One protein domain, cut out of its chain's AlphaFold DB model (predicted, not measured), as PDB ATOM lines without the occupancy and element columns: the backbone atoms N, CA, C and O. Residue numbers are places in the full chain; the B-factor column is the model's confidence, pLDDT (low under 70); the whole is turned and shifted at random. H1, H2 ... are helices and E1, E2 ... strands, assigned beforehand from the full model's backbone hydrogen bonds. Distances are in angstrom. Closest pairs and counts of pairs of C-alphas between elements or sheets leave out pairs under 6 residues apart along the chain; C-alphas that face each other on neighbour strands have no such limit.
ATOM      1  N   SER A  11     -65.315 -43.914  53.064       85.75
ATOM      2  CA  SER A  11     -66.548 -44.239  52.329       85.75
ATOM      3  C   SER A  11     -66.219 -44.969  51.026       85.75
ATOM      4  O   SER A  11     -65.496 -44.424  50.191       85.75
ATOM      5  N   VAL A  12     -66.772 -46.165  50.822       86.25
ATOM      6  CA  VAL A  12     -66.606 -46.959  49.595       86.25
ATOM      7  C   VAL A  12     -67.925 -46.957  48.827       86.25
ATOM      8  O   VAL A  12     -68.928 -47.450  49.333       86.25
ATOM      9  N   HIS A  13     -67.922 -46.404  47.611       85.19
ATOM     10  CA  HIS A  13     -69.083 -46.351  46.715       85.19
ATOM     11  C   HIS A  13     -68.947 -47.389  45.593       85.19
ATOM     12  O   HIS A  13     -67.982 -47.358  44.826       85.19
ATOM     13  N   VAL A  14     -69.935 -48.275  45.445       83.50
ATOM     14  CA  VAL A  14     -69.934 -49.347  44.436       83.50
ATOM     15  C   VAL A  14     -70.974 -49.046  43.359       83.50
ATOM     16  O   VAL A  14     -72.169 -49.274  43.541       83.50
ATOM     17  N   SER A  15     -70.506 -48.569  42.203       76.94
ATOM     18  CA  SER A  15     -71.358 -48.110  41.095       76.94
ATOM     19  C   SER A  15     -72.300 -49.180  40.541       76.94
ATOM     20  O   SER A  15     -73.441 -48.872  40.225       76.94
ATOM     21  N   SER A  16     -71.877 -50.447  40.474       72.50
ATOM     22  CA  SER A  16     -72.692 -51.553  39.939       72.50
ATOM     23  C   SER A  16     -73.897 -51.941  40.804       72.50
ATOM     24  O   SER A  16     -74.730 -52.733  40.365       72.50
ATOM     25  N   LYS A  17     -73.982 -51.419  42.033       61.28
ATOM     26  CA  LYS A  17     -75.047 -51.703  43.005       61.28
ATOM     27  C   LYS A  17     -75.651 -50.424  43.621       61.28
ATOM     28  O   LYS A  17     -76.410 -50.539  44.574       61.28
ATOM     29  N   GLU A  18     -75.280 -49.241  43.116       74.06
ATOM     30  CA  GLU A  18     -75.725 -47.905  43.570       74.06
ATOM     31  C   GLU A  18     -75.794 -47.721  45.100       74.06
ATOM     32  O   GLU A  18     -76.772 -47.215  45.650       74.06
ATOM     33  N   TRP A  19     -74.743 -48.133  45.813       77.62
ATOM     34  CA  TRP A  19     -74.681 -48.008  47.272       77.62
ATOM     35  C   TRP A  19     -73.296 -47.585  47.760       77.62
ATOM     36  O   TRP A  19     -72.278 -47.808  47.098       77.62
ATOM     37  N   SER A  20     -73.292 -46.994  48.953       79.75
ATOM     38  CA  SER A  20     -72.101 -46.566  49.678       79.75
ATOM     39  C   SER A  20     -72.097 -47.168  51.074       79.75
ATOM     40  O   SER A  20     -73.126 -47.154  51.748       79.75
ATOM     41  N   GLU A  21     -70.933 -47.611  51.539       83.81
ATOM     42  CA  GLU A  21     -70.735 -48.062  52.918       83.81
ATOM     43  C   GLU A  21     -69.532 -47.367  53.560       83.81
ATOM     44  O   GLU A  21     -68.607 -46.924  52.873       83.81
ATOM     45  N   TYR A  22     -69.541 -47.276  54.889       85.06
ATOM     46  CA  TYR A  22     -68.455 -46.695  55.671       85.06
ATOM     47  C   TYR A  22     -67.611 -47.793  56.312       85.06
ATOM     48  O   TYR A  22     -68.059 -48.499  57.215       85.06
ATOM     49  N   TYR A  23     -66.359 -47.881  55.882       86.62
ATOM     50  CA  TYR A  23     -65.365 -48.806  56.402       86.62
ATOM     51  C   TYR A  23     -64.410 -48.089  57.350       86.62
ATOM     52  O   TYR A  23     -63.906 -47.005  57.060       86.62
ATOM     53  N   ARG A  24     -64.101 -48.720  58.486       87.38
ATOM     54  CA  ARG A  24     -63.061 -48.221  59.398       87.38
ATOM     55  C   ARG A  24     -61.665 -48.281  58.764       87.38
ATOM     56  O   ARG A  24     -60.853 -47.400  59.017       87.38
ATOM     57  N   GLN A  25     -61.402 -49.332  57.989       89.94
ATOM     58  CA  GLN A  25     -60.112 -49.656  57.381       89.94
ATOM     59  C   GLN A  25     -60.332 -50.272  55.997       89.94
ATOM     60  O   GLN A  25     -61.210 -51.122  55.841       89.94
ATOM     61  N   VAL A  26     -59.538 -49.855  55.009       92.38
ATOM     62  CA  VAL A  26     -59.609 -50.313  53.613       92.38
ATOM     63  C   VAL A  26     -58.208 -50.656  53.113       92.38
ATOM     64  O   VAL A  26     -57.290 -49.842  53.198       92.38
ATOM     65  N   VAL A  27     -58.048 -51.857  52.553       94.00
ATOM     66  CA  VAL A  27     -56.842 -52.237  51.805       94.00
ATOM     67  C   VAL A  27     -57.132 -52.080  50.314       94.00
ATOM     68  O   VAL A  27     -58.065 -52.688  49.792       94.00
ATOM     69  N   PHE A  28     -56.348 -51.253  49.630       93.00
ATOM     70  CA  PHE A  28     -56.459 -51.009  48.199       93.00
ATOM     71  C   PHE A  28     -55.485 -51.905  47.423       93.00
ATOM     72  O   PHE A  28     -54.273 -51.679  47.402       93.00
ATOM     73  N   SER A  29     -56.031 -52.939  46.783       92.06
ATOM     74  CA  SER A  29     -55.273 -54.020  46.136       92.06
ATOM     75  C   SER A  29     -55.622 -54.176  44.651       92.06
ATOM     76  O   SER A  29     -55.795 -55.291  44.168       92.06
ATOM     77  N   SER A  30     -55.725 -53.065  43.911       88.06
ATOM     78  CA  SER A  30     -56.077 -53.056  42.477       88.06
ATOM     79  C   SER A  30     -55.068 -53.761  41.557       88.06
ATOM     80  O   SER A  30     -55.436 -54.169  40.458       88.06
ATOM     81  N   GLY A  31     -53.822 -53.933  42.007       86.06
ATOM     82  CA  GLY A  31     -52.715 -54.498  41.230       86.06
ATOM     83  C   GLY A  31     -51.785 -53.430  40.643       86.06
ATOM     84  O   GLY A  31     -52.175 -52.283  40.435       86.06
ATOM     85  N   SER A  32     -50.527 -53.804  40.402       83.38
ATOM     86  CA  SER A  32     -49.475 -52.897  39.912       83.38
ATOM     87  C   SER A  32     -49.457 -52.711  38.393       83.38
ATOM     88  O   SER A  32     -48.894 -51.735  37.906       83.38
ATOM     89  N   GLU A  33     -50.077 -53.625  37.645       87.38
ATOM     90  CA  GLU A  33     -49.988 -53.708  36.180       87.38
ATOM     91  C   GLU A  33     -51.351 -53.487  35.502       87.38
ATOM     92  O   GLU A  33     -51.788 -54.245  34.639       87.38
ATOM     93  N   PHE A 227     -54.463 -45.472  40.518       89.25
ATOM     94  CA  PHE A 227     -54.898 -44.760  41.720       89.25
ATOM     95  C   PHE A 227     -56.128 -43.872  41.464       89.25
ATOM     96  O   PHE A 227     -56.503 -43.088  42.329       89.25
ATOM     97  N   SER A 228     -56.799 -44.005  40.312       88.31
ATOM     98  CA  SER A 228     -57.992 -43.220  39.944       88.31
ATOM     99  C   SER A 228     -59.138 -43.293  40.968       88.31
ATOM    100  O   SER A 228     -59.889 -42.334  41.124       88.31
ATOM    101  N   LEU A 229     -59.240 -44.406  41.704       88.38
ATOM    102  CA  LEU A 229     -60.206 -44.621  42.789       88.38
ATOM    103  C   LEU A 229     -59.819 -43.945  44.121       88.38
ATOM    104  O   LEU A 229     -60.605 -43.977  45.065       88.38
ATOM    105  N   LEU A 230     -58.630 -43.345  44.208       88.88
ATOM    106  CA  LEU A 230     -58.109 -42.627  45.373       88.88
ATOM    107  C   LEU A 230     -57.641 -41.212  44.960       88.88
ATOM    108  O   LEU A 230     -56.453 -40.908  45.073       88.88
ATOM    109  N   PRO A 231     -58.541 -40.328  44.479       83.19
ATOM    110  CA  PRO A 231     -58.169 -38.995  43.986       83.19
ATOM    111  C   PRO A 231     -57.560 -38.085  45.068       83.19
ATOM    112  O   PRO A 231     -56.789 -37.188  44.745       83.19
ATOM    113  N   ASP A 232     -57.873 -38.340  46.343       85.19
ATOM    114  CA  ASP A 232     -57.336 -37.614  47.502       85.19
ATOM    115  C   ASP A 232     -55.982 -38.163  48.001       85.19
ATOM    116  O   ASP A 232     -55.465 -37.696  49.025       85.19
ATOM    117  N   LEU A 233     -55.408 -39.174  47.331       89.69
ATOM    118  CA  LEU A 233     -54.078 -39.693  47.648       89.69
ATOM    119  C   LEU A 233     -53.011 -38.680  47.193       89.69
ATOM    120  O   LEU A 233     -52.919 -38.404  45.995       89.69
ATOM    121  N   PRO A 234     -52.178 -38.139  48.103       89.25
ATOM    122  CA  PRO A 234     -51.135 -37.198  47.715       89.25
ATOM    123  C   PRO A 234     -50.113 -37.841  46.774       89.25
ATOM    124  O   PRO A 234     -49.791 -39.028  46.888       89.25
ATOM    125  N   SER A 235     -49.609 -37.045  45.833       91.56
ATOM    126  CA  SER A 235     -48.531 -37.451  44.938       91.56
ATOM    127  C   SER A 235     -47.578 -36.295  44.671       91.56
ATOM    128  O   SER A 235     -47.999 -35.152  44.476       91.56
ATOM    129  N   THR A 236     -46.290 -36.614  44.638       91.62
ATOM    130  CA  THR A 236     -45.195 -35.661  44.494       91.62
ATOM    131  C   THR A 236     -44.531 -35.831  43.129       91.62
ATOM    132  O   THR A 236     -44.094 -36.923  42.764       91.62
ATOM    133  N   GLN A 237     -44.425 -34.746  42.357       91.06
ATOM    134  CA  GLN A 237     -43.640 -34.719  41.120       91.06
ATOM    135  C   GLN A 237     -42.296 -34.032  41.382       91.06
ATOM    136  O   GLN A 237     -42.244 -32.825  41.597       91.06
ATOM    137  N   LEU A 238     -41.211 -34.812  41.370       89.62
ATOM    138  CA  LEU A 238     -39.856 -34.318  41.653       89.62
ATOM    139  C   LEU A 238     -39.139 -33.739  40.423       89.62
ATOM    140  O   LEU A 238     -38.268 -32.889  40.572       89.62
ATOM    141  N   ASP A 239     -39.497 -34.193  39.221       88.69
ATOM    142  CA  ASP A 239     -38.911 -33.754  37.951       88.69
ATOM    143  C   ASP A 239     -39.997 -33.743  36.862       88.69
ATOM    144  O   ASP A 239     -40.869 -34.612  36.843       88.69
ATOM    145  N   ALA A 240     -39.960 -32.769  35.950       87.19
ATOM    146  CA  ALA A 240     -40.955 -32.621  34.882       87.19
ATOM    147  C   ALA A 240     -40.877 -33.723  33.803       87.19
ATOM    148  O   ALA A 240     -41.858 -33.965  33.097       87.19
ATOM    149  N   SER A 241     -39.726 -34.389  33.666       85.75
ATOM    150  CA  SER A 241     -39.526 -35.548  32.784       85.75
ATOM    151  C   SER A 241     -40.040 -36.862  33.386       85.75
ATOM    152  O   SER A 241     -40.272 -37.824  32.649       85.75
ATOM    153  N   LEU A 242     -40.251 -36.897  34.706       87.00
ATOM    154  CA  LEU A 242     -40.726 -38.061  35.447       87.00
ATOM    155  C   LEU A 242     -42.231 -37.948  35.765       87.00
ATOM    156  O   LEU A 242     -42.773 -36.844  35.889       87.00
ATOM    157  N   PRO A 243     -42.939 -39.083  35.911       86.88
ATOM    158  CA  PRO A 243     -44.303 -39.089  36.431       86.88
ATOM    159  C   PRO A 243     -44.327 -38.713  37.921       86.88
ATOM    160  O   PRO A 243     -43.327 -38.839  38.624       86.88
ATOM    161  N   ALA A 244     -45.494 -38.299  38.418       90.06
ATOM    162  CA  ALA A 244     -45.707 -38.115  39.851       90.06
ATOM    163  C   ALA A 244     -45.645 -39.458  40.602       90.06
ATOM    164  O   ALA A 244     -46.157 -40.479  40.126       90.06
ATOM    165  N   PHE A 245     -45.039 -39.443  41.785       92.06
ATOM    166  CA  PHE A 245     -44.924 -40.585  42.688       92.06
ATOM    167  C   PHE A 245     -46.012 -40.496  43.770       92.06
ATOM    168  O   PHE A 245     -46.186 -39.417  44.330       92.06
ATOM    169  N   PRO A 246     -46.747 -41.573  44.097       93.56
ATOM    170  CA  PRO A 246     -47.692 -41.558  45.209       93.56
ATOM    171  C   PRO A 246     -46.944 -41.487  46.550       93.56
ATOM    172  O   PRO A 246     -45.903 -42.129  46.738       93.56
ATOM    173  N   ASP A 247     -47.487 -40.731  47.499       94.56
ATOM    174  CA  ASP A 247     -46.855 -40.512  48.802       94.56
ATOM    175  C   ASP A 247     -47.204 -41.663  49.761       94.56
ATOM    176  O   ASP A 247     -48.154 -41.591  50.544       94.56
ATOM    177  N   LEU A 248     -46.446 -42.762  49.672       95.19
ATOM    178  CA  LEU A 248     -46.676 -44.005  50.421       95.19
ATOM    179  C   LEU A 248     -45.450 -44.401  51.258       95.19
ATOM    180  O   LEU A 248     -44.440 -44.864  50.722       95.19
ATOM    181  N   TYR A 249     -45.560 -44.287  52.584       95.75
ATOM    182  CA  TYR A 249     -44.563 -44.789  53.529       95.75
ATOM    183  C   TYR A 249     -44.371 -46.291  53.333       95.75
ATOM    184  O   TYR A 249     -45.343 -47.057  53.306       95.75
ATOM    185  N   GLN A 250     -43.111 -46.699  53.166       94.19
ATOM    186  CA  GLN A 250     -42.724 -48.081  52.855       94.19
ATOM    187  C   GLN A 250     -43.515 -48.678  51.678       94.19
ATOM    188  O   GLN A 250     -43.775 -49.880  51.659       94.19
ATOM    189  N   MET A 251     -43.920 -47.845  50.708       93.81
ATOM    190  CA  MET A 251     -44.739 -48.236  49.554       93.81
ATOM    191  C   MET A 251     -46.136 -48.804  49.906       93.81
ATOM    192  O   MET A 251     -46.782 -49.406  49.052       93.81
ATOM    193  N   ILE A 252     -46.608 -48.619  51.149       95.06
ATOM    194  CA  ILE A 252     -47.878 -49.177  51.647       95.06
ATOM    195  C   ILE A 252     -48.808 -48.101  52.215       95.06
ATOM    196  O   ILE A 252     -49.974 -48.040  51.834       95.06
ATOM    197  N   PHE A 253     -48.336 -47.270  53.144       95.69
ATOM    198  CA  PHE A 253     -49.220 -46.437  53.968       95.69
ATOM    199  C   PHE A 253     -49.173 -44.959  53.556       95.69
ATOM    200  O   PHE A 253     -48.109 -44.349  53.654       95.69
ATOM    201  N   PRO A 254     -50.293 -44.324  53.167       94.69
ATOM    202  CA  PRO A 254     -50.340 -42.873  53.016       94.69
ATOM    203  C   PRO A 254     -50.123 -42.210  54.389       94.69
ATOM    204  O   PRO A 254     -50.922 -42.475  55.290       94.69
ATOM    205  N   PRO A 255     -49.116 -41.334  54.597       93.94
ATOM    206  CA  PRO A 255     -48.753 -40.846  55.936       93.94
ATOM    207  C   PRO A 255     -49.904 -40.222  56.742       93.94
ATOM    208  O   PRO A 255     -49.938 -40.343  57.963       93.94
ATOM    209  N   ARG A 256     -50.865 -39.574  56.067       89.94
ATOM    210  CA  ARG A 256     -52.050 -38.948  56.684       89.94
ATOM    211  C   ARG A 256     -53.166 -39.940  57.048       89.94
ATOM    212  O   ARG A 256     -53.986 -39.633  57.908       89.94
ATOM    213  N   TYR A 257     -53.229 -41.089  56.377       89.75
ATOM    214  CA  TYR A 257     -54.361 -42.025  56.432       89.75
ATOM    215  C   TYR A 257     -53.946 -43.442  56.858       89.75
ATOM    216  O   TYR A 257     -54.721 -44.381  56.708       89.75
ATOM    217  N   ALA A 258     -52.731 -43.619  57.385       91.25
ATOM    218  CA  ALA A 258     -52.129 -44.928  57.639       91.25
ATOM    219  C   ALA A 258     -52.956 -45.852  58.562       91.25
ATOM    220  O   ALA A 258     -52.910 -47.074  58.416       91.25
ATOM    221  N   ASP A 259     -53.755 -45.282  59.470       89.06
ATOM    222  CA  ASP A 259     -54.648 -46.022  60.374       89.06
ATOM    223  C   ASP A 259     -55.892 -46.614  59.683       89.06
ATOM    224  O   ASP A 259     -56.544 -47.496  60.251       89.06
ATOM    225  N   SER A 260     -56.244 -46.119  58.488       90.06
ATOM    226  CA  SER A 260     -57.502 -46.413  57.783       90.06
ATOM    227  C   SER A 260     -57.351 -46.816  56.311       90.06
ATOM    228  O   SER A 260     -58.272 -47.417  55.757       90.06
ATOM    229  N   LEU A 261     -56.206 -46.551  55.677       92.75
ATOM    230  CA  LEU A 261     -55.928 -46.886  54.281       92.75
ATOM    231  C   LEU A 261     -54.522 -47.482  54.128       92.75
ATOM    232  O   LEU A 261     -53.535 -46.917  54.598       92.75
ATOM    233  N   ALA A 262     -54.434 -48.614  53.429       94.94
ATOM    234  CA  ALA A 262     -53.175 -49.231  53.015       94.94
ATOM    235  C   ALA A 262     -53.250 -49.636  51.539       94.94
ATOM    236  O   ALA A 262     -54.237 -50.227  51.108       94.94
ATOM    237  N   CYS A 263     -52.208 -49.351  50.766       94.44
ATOM    238  CA  CYS A 263     -52.128 -49.615  49.334       94.44
ATOM    239  C   CYS A 263     -51.153 -50.770  49.068       94.44
ATOM    240  O   CYS A 263     -49.984 -50.694  49.428       94.44
ATOM    241  N   THR A 264     -51.598 -51.841  48.411       92.12
ATOM    242  CA  THR A 264     -50.736 -52.988  48.042       92.12
ATOM    243  C   THR A 264     -50.533 -53.095  46.530       92.12
ATOM    244  O   THR A 264     -50.204 -54.162  46.018       92.12
ATOM    245  N   ASN A 265     -50.765 -52.009  45.792       89.38
ATOM    246  CA  ASN A 265     -50.694 -51.942  44.331       89.38
ATOM    247  C   ASN A 265     -49.417 -51.253  43.804       89.38
ATOM    248  O   ASN A 265     -49.194 -51.253  42.602       89.38
ATOM    249  N   TYR A 266     -48.560 -50.695  44.666       89.44
ATOM    250  CA  TYR A 266     -47.394 -49.899  44.256       89.44
ATOM    251  C   TYR A 266     -46.092 -50.397  44.891       89.44
ATOM    252  O   TYR A 266     -45.511 -49.744  45.738       89.44
ATOM    253  N   CYS A 267     -45.642 -51.594  44.519       87.69
ATOM    254  CA  CYS A 267     -44.326 -52.108  44.913       87.69
ATOM    255  C   CYS A 267     -43.887 -53.163  43.897       87.69
ATOM    256  O   CYS A 267     -44.686 -54.052  43.581       87.69
ATOM    257  N   ILE A 268     -42.652 -53.042  43.411       84.12
ATOM    258  CA  ILE A 268     -41.981 -53.964  42.494       84.12
ATOM    259  C   ILE A 268     -40.597 -54.266  43.077       84.12
ATOM    260  O   ILE A 268     -39.780 -53.365  43.265       84.12
ATOM    261  N   ILE A 269     -40.336 -55.537  43.370       81.38
ATOM    262  CA  ILE A 269     -39.042 -56.041  43.844       81.38
ATOM    263  C   ILE A 269     -38.730 -57.373  43.157       81.38
ATOM    264  O   ILE A 269     -39.644 -58.057  42.696       81.38
ATOM    265  N   ASN A 270     -37.451 -57.748  43.122       74.75
ATOM    266  CA  ASN A 270     -36.967 -58.979  42.489       74.75
ATOM    267  C   ASN A 270     -37.172 -60.192  43.414       74.75
ATOM    268  O   ASN A 270     -36.214 -60.821  43.856       74.75
ATOM    269  N   GLU A 271     -38.431 -60.471  43.748       76.06
ATOM    270  CA  GLU A 271     -38.862 -61.561  44.626       76.06
ATOM    271  C   GLU A 271     -40.290 -61.998  44.251       76.06
ATOM    272  O   GLU A 271     -41.056 -61.220  43.673       76.06
ATOM    273  N   SER A 272     -40.681 -63.225  44.604       81.19
ATOM    274  CA  SER A 272     -42.022 -63.749  44.340       81.19
ATOM    275  C   SER A 272     -43.118 -62.847  44.917       81.19
ATOM    276  O   SER A 272     -43.225 -62.650  46.135       81.19
ATOM    277  N   ALA A 273     -43.990 -62.350  44.033       83.94
ATOM    278  CA  ALA A 273     -45.119 -61.503  44.402       83.94
ATOM    279  C   ALA A 273     -46.027 -62.162  45.445       83.94
ATOM    280  O   ALA A 273     -46.444 -61.498  46.389       83.94
ATOM    281  N   ALA A 274     -46.280 -63.468  45.344       82.31
ATOM    282  CA  ALA A 274     -47.085 -64.182  46.332       82.31
ATOM    283  C   ALA A 274     -46.470 -64.099  47.744       82.31
ATOM    284  O   ALA A 274     -47.169 -63.770  48.705       82.31
ATOM    285  N   ALA A 275     -45.157 -64.322  47.860       82.69
ATOM    286  CA  ALA A 275     -44.455 -64.350  49.140       82.69
ATOM    287  C   ALA A 275     -44.423 -62.971  49.819       82.69
ATOM    288  O   ALA A 275     -44.782 -62.843  50.993       82.69
ATOM    289  N   TYR A 276     -44.035 -61.913  49.096       85.12
ATOM    290  CA  TYR A 276     -43.956 -60.588  49.716       85.12
ATOM    291  C   TYR A 276     -45.332 -59.928  49.896       85.12
ATOM    292  O   TYR A 276     -45.494 -59.151  50.836       85.12
ATOM    293  N   ARG A 277     -46.346 -60.234  49.067       89.19
ATOM    294  CA  ARG A 277     -47.722 -59.732  49.271       89.19
ATOM    295  C   ARG A 277     -48.387 -60.377  50.493       89.19
ATOM    296  O   ARG A 277     -49.084 -59.669  51.219       89.19
ATOM    297  N   GLU A 278     -48.120 -61.655  50.790       86.25
ATOM    298  CA  GLU A 278     -48.532 -62.267  52.068       86.25
ATOM    299  C   GLU A 278     -47.911 -61.505  53.252       86.25
ATOM    300  O   GLU A 278     -48.614 -61.108  54.183       86.25
ATOM    301  N   LEU A 279     -46.604 -61.223  53.194       87.75
ATOM    302  CA  LEU A 279     -45.914 -60.457  54.235       87.75
ATOM    303  C   LEU A 279     -46.421 -59.002  54.347       87.75
ATOM    304  O   LEU A 279     -46.541 -58.512  55.470       87.75
ATOM    305  N   GLN A 280     -46.792 -58.340  53.240       91.88
ATOM    306  CA  GLN A 280     -47.504 -57.046  53.246       91.88
ATOM    307  C   GLN A 280     -48.824 -57.135  54.010       91.88
ATOM    308  O   GLN A 280     -49.041 -56.354  54.937       91.88
ATOM    309  N   ALA A 281     -49.674 -58.112  53.688       91.81
ATOM    310  CA  ALA A 281     -50.944 -58.309  54.382       91.81
ATOM    311  C   ALA A 281     -50.744 -58.599  55.883       91.81
ATOM    312  O   ALA A 281     -51.456 -58.042  56.721       91.81
ATOM    313  N   MET A 282     -49.736 -59.406  56.242       88.75
ATOM    314  CA  MET A 282     -49.373 -59.648  57.642       88.75
ATOM    315  C   MET A 282     -48.926 -58.371  58.362       88.75
ATOM    316  O   MET A 282     -49.386 -58.121  59.475       88.75
ATOM    317  N   ALA A 283     -48.048 -57.566  57.757       91.38
ATOM    318  CA  ALA A 283     -47.565 -56.320  58.347       91.38
ATOM    319  C   ALA A 283     -48.710 -55.311  58.557       91.38
ATOM    320  O   ALA A 283     -48.839 -54.758  59.648       91.38
ATOM    321  N   ILE A 284     -49.593 -55.147  57.563       94.56
ATOM    322  CA  ILE A 284     -50.795 -54.301  57.665       94.56
ATOM    323  C   ILE A 284     -51.694 -54.770  58.816       94.56
ATOM    324  O   ILE A 284     -52.094 -53.963  59.656       94.56
ATOM    325  N   ALA A 285     -51.952 -56.078  58.916       91.19
ATOM    326  CA  ALA A 285     -52.762 -56.637  59.995       91.19
ATOM    327  C   ALA A 285     -52.137 -56.420  61.389       91.19
ATOM    328  O   ALA A 285     -52.864 -56.108  62.331       91.19
ATOM    329  N   GLN A 286     -50.811 -56.541  61.543       86.94
ATOM    330  CA  GLN A 286     -50.137 -56.281  62.825       86.94
ATOM    331  C   GLN A 286     -50.146 -54.796  63.211       86.94
ATOM    332  O   GLN A 286     -50.311 -54.483  64.392       86.94
ATOM    333  N   VAL A 287     -50.001 -53.894  62.234       91.19
ATOM    334  CA  VAL A 287     -50.101 -52.440  62.441       91.19
ATOM    335  C   VAL A 287     -51.503 -52.057  62.905       91.19
ATOM    336  O   VAL A 287     -51.665 -51.460  63.966       91.19
ATOM    337  N   TRP A 288     -52.538 -52.471  62.174       91.31
ATOM    338  CA  TRP A 288     -53.925 -52.133  62.509       91.31
ATOM    339  C   TRP A 288     -54.466 -52.852  63.752       91.31
ATOM    340  O   TRP A 288     -55.402 -52.356  64.379       91.31
ATOM    341  N   ALA A 289     -53.857 -53.970  64.156       86.94
ATOM    342  CA  ALA A 289     -54.092 -54.595  65.459       86.94
ATOM    343  C   ALA A 289     -53.376 -53.880  66.627       86.94
ATOM    344  O   ALA A 289     -53.612 -54.236  67.781       86.94
ATOM    345  N   GLY A 290     -52.498 -52.907  66.357       86.25
ATOM    346  CA  GLY A 290     -51.699 -52.202  67.368       86.25
ATOM    347  C   GLY A 290     -50.519 -53.007  67.929       86.25
ATOM    348  O   GLY A 290     -49.903 -52.587  68.907       86.25
ATOM    349  N   ASN A 291     -50.188 -54.155  67.329       83.50
ATOM    350  CA  ASN A 291     -49.054 -54.995  67.736       83.50
ATOM    351  C   ASN A 291     -47.721 -54.492  67.162       83.50
ATOM    352  O   ASN A 291     -46.657 -54.807  67.695       83.50
ATOM    353  N   SER A 292     -47.774 -53.746  66.058       88.62
ATOM    354  CA  SER A 292     -46.643 -53.033  65.462       88.62
ATOM    355  C   SER A 292     -46.998 -51.562  65.309       88.62
ATOM    356  O   SER A 292     -48.129 -51.227  64.975       88.62
ATOM    357  N   VAL A 293     -46.040 -50.678  65.577       89.88
ATOM    358  CA  VAL A 293     -46.277 -49.233  65.658       89.88
ATOM    359  C   VAL A 293     -45.615 -48.546  64.467       89.88
ATOM    360  O   VAL A 293     -44.426 -48.751  64.218       89.88
ATOM    361  N   LEU A 294     -46.382 -47.741  63.731       93.25
ATOM    362  CA  LEU A 294     -45.843 -46.852  62.703       93.25
ATOM    363  C   LEU A 294     -45.173 -45.625  63.350       93.25
ATOM    364  O   LEU A 294     -45.596 -45.198  64.427       93.25
ATOM    365  N   PRO A 295     -44.140 -45.040  62.720       94.69
ATOM    366  CA  PRO A 295     -43.554 -43.791  63.197       94.69
ATOM    367  C   PRO A 295     -44.528 -42.612  63.002       94.69
ATOM    368  O   PRO A 295     -45.587 -42.755  62.393       94.69
ATOM    369  N   SER A 296     -44.178 -41.429  63.518       95.69
ATOM    370  CA  SER A 296     -45.012 -40.229  63.361       95.69
ATOM    371  C   SER A 296     -45.251 -39.884  61.885       95.69
ATOM    372  O   SER A 296     -44.430 -40.195  61.022       95.69
ATOM    373  N   GLN A 297     -46.353 -39.185  61.593       93.69
ATOM    374  CA  GLN A 297     -46.676 -38.736  60.234       93.69
ATOM    375  C   GLN A 297     -45.524 -37.944  59.591       93.69
ATOM    376  O   GLN A 297     -45.219 -38.149  58.421       93.69
ATOM    377  N   GLU A 298     -44.846 -37.088  60.357       95.50
ATOM    378  CA  GLU A 298     -43.677 -36.329  59.897       95.50
ATOM    379  C   GLU A 298     -42.517 -37.250  59.491       95.50
ATOM    380  O   GLU A 298     -41.973 -37.111  58.397       95.50
ATOM    381  N   ALA A 299     -42.183 -38.241  60.324       95.75
ATOM    382  CA  ALA A 299     -41.134 -39.217  60.028       95.75
ATOM    383  C   ALA A 299     -41.498 -40.130  58.841       95.75
ATOM    384  O   ALA A 299     -40.628 -40.475  58.039       95.75
ATOM    385  N   MET A 300     -42.781 -40.479  58.685       96.75
ATOM    386  CA  MET A 300     -43.280 -41.171  57.494       96.75
ATOM    387  C   MET A 300     -43.082 -40.323  56.230       96.75
ATOM    388  O   MET A 300     -42.540 -40.825  55.247       96.75
ATOM    389  N   THR A 301     -43.445 -39.036  56.258       95.69
ATOM    390  CA  THR A 301     -43.257 -38.112  55.125       95.69
ATOM    391  C   THR A 301     -41.780 -37.902  54.771       95.69
ATOM    392  O   THR A 301     -41.442 -37.865  53.589       95.69
ATOM    393  N   VAL A 302     -40.875 -37.825  55.756       96.25
ATOM    394  CA  VAL A 302     -39.423 -37.763  55.492       96.25
ATOM    395  C   VAL A 302     -38.954 -39.009  54.731       96.25
ATOM    396  O   VAL A 302     -38.332 -38.872  53.678       96.25
ATOM    397  N   GLN A 303     -39.329 -40.210  55.186       95.25
ATOM    398  CA  GLN A 303     -38.962 -41.463  54.513       95.25
ATOM    399  C   GLN A 303     -39.541 -41.560  53.091       95.25
ATOM    400  O   GLN A 303     -38.862 -42.056  52.190       95.25
ATOM    401  N   VAL A 304     -40.766 -41.067  52.868       95.62
ATOM    402  CA  VAL A 304     -41.373 -40.971  51.528       95.62
ATOM    403  C   VAL A 304     -40.514 -40.104  50.608       95.62
ATOM    404  O   VAL A 304     -40.144 -40.557  49.525       95.62
ATOM    405  N   ASN A 305     -40.130 -38.905  51.053       95.06
ATOM    406  CA  ASN A 305     -39.309 -37.982  50.267       95.06
ATOM    407  C   ASN A 305     -37.920 -38.564  49.951       95.06
ATOM    408  O   ASN A 305     -37.435 -38.428  48.826       95.06
ATOM    409  N   GLU A 306     -37.285 -39.240  50.912       94.06
ATOM    410  CA  GLU A 306     -36.006 -39.938  50.714       94.06
ATOM    411  C   GLU A 306     -36.126 -41.059  49.672       94.06
ATOM    412  O   GLU A 306     -35.320 -41.131  48.739       94.06
ATOM    413  N   TYR A 307     -37.160 -41.901  49.789       94.00
ATOM    414  CA  TYR A 307     -37.422 -42.995  48.854       94.00
ATOM    415  C   TYR A 307     -37.729 -42.489  47.440       94.00
ATOM    416  O   TYR A 307     -37.114 -42.958  46.481       94.00
ATOM    417  N   GLN A 308     -38.624 -41.507  47.297       94.19
ATOM    418  CA  GLN A 308     -38.961 -40.922  45.998       94.19
ATOM    419  C   GLN A 308     -37.745 -40.223  45.370       94.19
ATOM    420  O   GLN A 308     -37.509 -40.373  44.173       94.19
ATOM    421  N   THR A 309     -36.915 -39.534  46.162       94.00
ATOM    422  CA  THR A 309     -35.661 -38.925  45.676       94.00
ATOM    423  C   THR A 309     -34.669 -39.983  45.190       94.00
ATOM    424  O   THR A 309     -34.026 -39.803  44.153       94.00
ATOM    425  N   TRP A 310     -34.538 -41.103  45.908       92.25
ATOM    426  CA  TRP A 310     -33.723 -42.237  45.464       92.25
ATOM    427  C   TRP A 310     -34.273 -42.855  44.170       92.25
ATOM    428  O   TRP A 310     -33.505 -43.055  43.228       92.25
ATOM    429  N   LEU A 311     -35.587 -43.086  44.083       90.56
ATOM    430  CA  LEU A 311     -36.233 -43.661  42.902       90.56
ATOM    431  C   LEU A 311     -36.104 -42.739  41.682       90.56
ATOM    432  O   LEU A 311     -35.755 -43.207  40.602       90.56
ATOM    433  N   ALA A 312     -36.303 -41.430  41.849       91.81
ATOM    434  CA  ALA A 312     -36.118 -40.447  40.787       91.81
ATOM    435  C   ALA A 312     -34.677 -40.455  40.249       91.81
ATOM    436  O   ALA A 312     -34.479 -40.490  39.035       91.81
ATOM    437  N   ARG A 313     -33.664 -40.523  41.128       90.19
ATOM    438  CA  ARG A 313     -32.259 -40.694  40.706       90.19
ATOM    439  C   ARG A 313     -32.060 -41.997  39.930       90.19
ATOM    440  O   ARG A 313     -31.453 -41.964  38.867       90.19
ATOM    441  N   GLN A 314     -32.603 -43.118  40.413       84.75
ATOM    442  CA  GLN A 314     -32.538 -44.406  39.709       84.75
ATOM    443  C   GLN A 314     -33.191 -44.343  38.321       84.75
ATOM    444  O   GLN A 314     -32.603 -44.833  37.366       84.75
ATOM    445  N   MET A 315     -34.345 -43.686  38.172       85.81
ATOM    446  CA  MET A 315     -35.017 -43.512  36.877       85.81
ATOM    447  C   MET A 315     -34.258 -42.590  35.913       85.81
ATOM    448  O   MET A 315     -34.263 -42.843  34.709       85.81
ATOM    449  N   LEU A 316     -33.584 -41.552  36.419       86.75
ATOM    450  CA  LEU A 316     -32.758 -40.653  35.602       86.75
ATOM    451  C   LEU A 316     -31.435 -41.307  35.171       86.75
ATOM    452  O   LEU A 316     -31.013 -41.131  34.031       86.75
ATOM    453  N   THR A 317     -30.784 -42.076  36.052       82.44
ATOM    454  CA  THR A 317     -29.559 -42.828  35.720       82.44
ATOM    455  C   THR A 317     -29.857 -44.049  34.849       82.44
ATOM    456  O   THR A 317     -29.117 -44.337  33.911       82.44
ATOM    457  N   PHE A 318     -30.958 -44.747  35.126       77.88
ATOM    458  CA  PHE A 318     -31.375 -45.970  34.448       77.88
ATOM    459  C   PHE A 318     -32.837 -45.845  33.989       77.88
ATOM    460  O   PHE A 318     -33.747 -46.294  34.691       77.88
ATOM    461  N   PRO A 319     -33.104 -45.319  32.773       72.56
ATOM    462  CA  PRO A 319     -34.469 -45.091  32.270       72.56
ATOM    463  C   PRO A 319     -35.288 -46.366  31.973       72.56
ATOM    464  O   PRO A 319     -36.219 -46.334  31.170       72.56
ATOM    465  N   ALA A 320     -34.855 -47.526  32.471       71.81
ATOM    466  CA  ALA A 320     -35.591 -48.794  32.482       71.81
ATOM    467  C   ALA A 320     -36.171 -49.104  33.877       71.81
ATOM    468  O   ALA A 320     -37.014 -49.988  33.997       71.81
ATOM    469  N   THR A 321     -35.749 -48.370  34.917       79.00
ATOM    470  CA  THR A 321     -36.263 -48.500  36.285       79.00
ATOM    471  C   THR A 321     -37.784 -48.367  36.291       79.00
ATOM    472  O   THR A 321     -38.337 -47.333  35.911       79.00
ATOM    473  N   MET A 322     -38.458 -49.421  36.750       78.62
ATOM    474  CA  MET A 322     -39.911 -49.451  36.880       78.62
ATOM    475  C   MET A 322     -40.396 -48.571  38.040       78.62
ATOM    476  O   MET A 322     -39.721 -48.407  39.059       78.62
ATOM    477  N   LEU A 323     -41.610 -48.033  37.906       83.81
ATOM    478  CA  LEU A 323     -42.265 -47.277  38.974       83.81
ATOM    479  C   LEU A 323     -42.549 -48.174  40.179       83.81
ATOM    480  O   LEU A 323     -43.068 -49.276  40.030       83.81
ATOM    481  N   GLY A 324     -42.228 -47.692  41.380       85.81
ATOM    482  CA  GLY A 324     -42.346 -48.489  42.599       85.81
ATOM    483  C   GLY A 324     -41.248 -49.548  42.772       85.81
ATOM    484  O   GLY A 324     -41.445 -50.460  43.574       85.81
ATOM    485  N   LYS A 325     -40.102 -49.450  42.063       87.00
ATOM    486  CA  LYS A 325     -38.884 -50.236  42.361       87.00
ATOM    487  C   LYS A 325     -38.546 -50.064  43.846       87.00
ATOM    488  O   LYS A 325     -38.320 -48.945  44.308       87.00
ATOM    489  N   GLY A 326     -38.570 -51.149  44.610       84.38
ATOM    490  CA  GLY A 326     -38.312 -51.138  46.048       84.38
ATOM    491  C   GLY A 326     -36.834 -51.336  46.381       84.38
ATOM    492  O   GLY A 326     -36.139 -52.113  45.731       84.38
ATOM    493  N   GLN A 327     -36.352 -50.692  47.447       85.31
ATOM    494  CA  GLN A 327     -35.052 -51.028  48.036       85.31
ATOM    495  C   GLN A 327     -35.172 -52.363  48.789       85.31
ATOM    496  O   GLN A 327     -35.590 -52.392  49.949       85.31
ATOM    497  N   MET A 328     -34.846 -53.478  48.128       80.75
ATOM    498  CA  MET A 328     -35.270 -54.807  48.585       80.75
ATOM    499  C   MET A 328     -34.765 -55.180  49.989       80.75
ATOM    500  O   MET A 328     -35.563 -55.643  50.803       80.75
ATOM    501  N   TYR A 329     -33.491 -54.929  50.321       82.19
ATOM    502  CA  TYR A 329     -32.954 -55.232  51.657       82.19
ATOM    503  C   TYR A 329     -33.667 -54.490  52.810       82.19
ATOM    504  O   TYR A 329     -34.225 -55.168  53.683       82.19
ATOM    505  N   PRO A 330     -33.663 -53.138  52.875       85.44
ATOM    506  CA  PRO A 330     -34.263 -52.423  54.002       85.44
ATOM    507  C   PRO A 330     -35.780 -52.629  54.061       85.44
ATOM    508  O   PRO A 330     -36.324 -52.800  55.153       85.44
ATOM    509  N   TRP A 331     -36.449 -52.696  52.906       88.38
ATOM    510  CA  TRP A 331     -37.895 -52.879  52.836       88.38
ATOM    511  C   TRP A 331     -38.333 -54.271  53.317       88.38
ATOM    512  O   TRP A 331     -39.193 -54.375  54.190       88.38
ATOM    513  N   MET A 332     -37.691 -55.347  52.843       85.00
ATOM    514  CA  MET A 332     -38.002 -56.718  53.284       85.00
ATOM    515  C   MET A 332     -37.685 -56.928  54.773       85.00
ATOM    516  O   MET A 332     -38.374 -57.681  55.468       85.00
ATOM    517  N   ARG A 333     -36.650 -56.253  55.294       84.94
ATOM    518  CA  ARG A 333     -36.333 -56.259  56.727       84.94
ATOM    519  C   ARG A 333     -37.437 -55.590  57.543       84.94
ATOM    520  O   ARG A 333     -37.981 -56.246  58.429       84.94
ATOM    521  N   TRP A 334     -37.798 -54.349  57.205       89.81
ATOM    522  CA  TRP A 334     -38.909 -53.634  57.839       89.81
ATOM    523  C   TRP A 334     -40.189 -54.477  57.805       89.81
ATOM    524  O   TRP A 334     -40.823 -54.678  58.837       89.81
ATOM    525  N   LEU A 335     -40.497 -55.087  56.660       89.25
ATOM    526  CA  LEU A 335     -41.692 -55.901  56.483       89.25
ATOM    527  C   LEU A 335     -41.727 -57.132  57.403       89.25
ATOM    528  O   LEU A 335     -42.757 -57.429  58.006       89.25
ATOM    529  N   HIS A 336     -40.606 -57.842  57.554       84.94
ATOM    530  CA  HIS A 336     -40.507 -58.971  58.484       84.94
ATOM    531  C   HIS A 336     -40.589 -58.563  59.956       84.94
ATOM    532  O   HIS A 336     -41.151 -59.318  60.758       84.94
ATOM    533  N   ASP A 337     -40.010 -57.416  60.308       84.56
ATOM    534  CA  ASP A 337     -40.021 -56.889  61.670       84.56
ATOM    535  C   ASP A 337     -41.455 -56.443  62.037       84.56
ATOM    536  O   ASP A 337     -41.996 -56.896  63.046       84.56
ATOM    537  N   THR A 338     -42.134 -55.698  61.155       86.94
ATOM    538  CA  THR A 338     -43.547 -55.281  61.289       86.94
ATOM    539  C   THR A 338     -44.535 -56.454  61.220       86.94
ATOM    540  O   THR A 338     -45.560 -56.446  61.895       86.94
ATOM    541  N   ALA A 339     -44.241 -57.521  60.472       85.69
ATOM    542  CA  ALA A 339     -45.035 -58.755  60.497       85.69
ATOM    543  C   ALA A 339     -44.783 -59.630  61.752       85.69
ATOM    544  O   ALA A 339     -45.376 -60.706  61.875       85.69
ATOM    545  N   GLY A 340     -43.891 -59.217  62.665       73.50
ATOM    546  CA  GLY A 340     -43.571 -59.934  63.906       73.50
ATOM    547  C   GLY A 340     -42.783 -61.239  63.711       73.50
ATOM    548  O   GLY A 340     -42.853 -62.136  64.554       73.50
ATOM    549  N   ARG A 341     -42.064 -61.392  62.587       56.19
ATOM    550  CA  ARG A 341     -41.458 -62.669  62.152       56.19
ATOM    551  C   ARG A 341     -39.954 -62.810  62.440       56.19
ATOM    552  O   ARG A 341     -39.467 -63.942  62.389       56.19
ATOM    553  N   GLN A 342     -39.203 -61.743  62.744       46.97
ATOM    554  CA  GLN A 342     -37.752 -61.832  63.010       46.97
ATOM    555  C   GLN A 342     -37.340 -61.533  64.463       46.97
ATOM    556  O   GLN A 342     -37.720 -60.541  65.072       46.97
ATOM    557  N   LYS A 343     -36.472 -62.405  64.996       38.78
ATOM    558  CA  LYS A 343     -35.506 -62.070  66.057       38.78
ATOM    559  C   LYS A 343     -34.130 -61.878  65.392       38.78
ATOM    560  O   LYS A 343     -33.858 -62.598  64.428       38.78
ATOM    561  N   PRO A 344     -33.252 -60.980  65.884       37.84
ATOM    562  CA  PRO A 344     -31.996 -60.645  65.206       37.84
ATOM    563  C   PRO A 344     -31.067 -61.843  64.959       37.84
ATOM    564  O   PRO A 344     -30.847 -62.664  65.851       37.84
TER     565      PRO A 344
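Overview. This is residues 11 to 33 and 227 to 344 of the 916 residues of the protein "Septin-type G domain-containing protein" of Verticillium dahliae (UniProt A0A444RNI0). A core of loops, with the tiny parallel sheet E3 E4 near its middle, has H1 and H3 packed together on one side and the long helix H2 on the other; at one end residues 14 to 19, around the turn of the E1 E2 hairpin, stick out. The printed part has 141 residues, with four named strands and then three named helices in the order E1 E2 E3 E4 H1 H2 H3. The class is mixed, helices and strands, with under half of the residues in named elements. The whole is compact, with a radius of gyration of the C-alphas of 15.6 A, and spans 47 by 42 by 31 A.

Arrangement. Start at E1, residues 11 to 14, and E2, residues 19 to 23: they form an antiparallel hairpin at 146 degrees, with N 12 and O 21 2.9 A apart, within hydrogen-bond range. E3, residues 26 to 28, and E4, residues 261 to 263, are parallel at 19 degrees, with N 28 and O 262 at 2.8 A. Next find H1, residues 273 to 288, and H3, residues 328 to 338: they touch, closest at the C-alphas of Ala 283 and Thr 338, 5.1 A, the same way at a steep tilt of 41 degrees. H2, residues 297 to 317, is apart from both. In H1, H2 and H3 every O i to N i+4 pair is within hydrogen-bond range.

Along the chain. Find C-alpha 11 at (-66.548, -44.239, 52.329), where E1 begins; E2 then measures 13.1 A, E1 10.0 A, E3 6.3 A and E4 6.8 A. H1 measures 22.2 A. H2 runs 30.2 A from C-alpha 297 at (-46.676, -38.736, 60.234). H3 runs 15.2 A to C-alpha 338 at (-43.547, -55.281, 61.289).

Size, cuts and confidence. Residues 34 to 226 are not printed, and C-alphas 33 and 227 are 11.6 A apart across this cut. Residues 227 to 260 hold no named element. Look for pLDDT under 70 at residue 17 and residues 341 to 344.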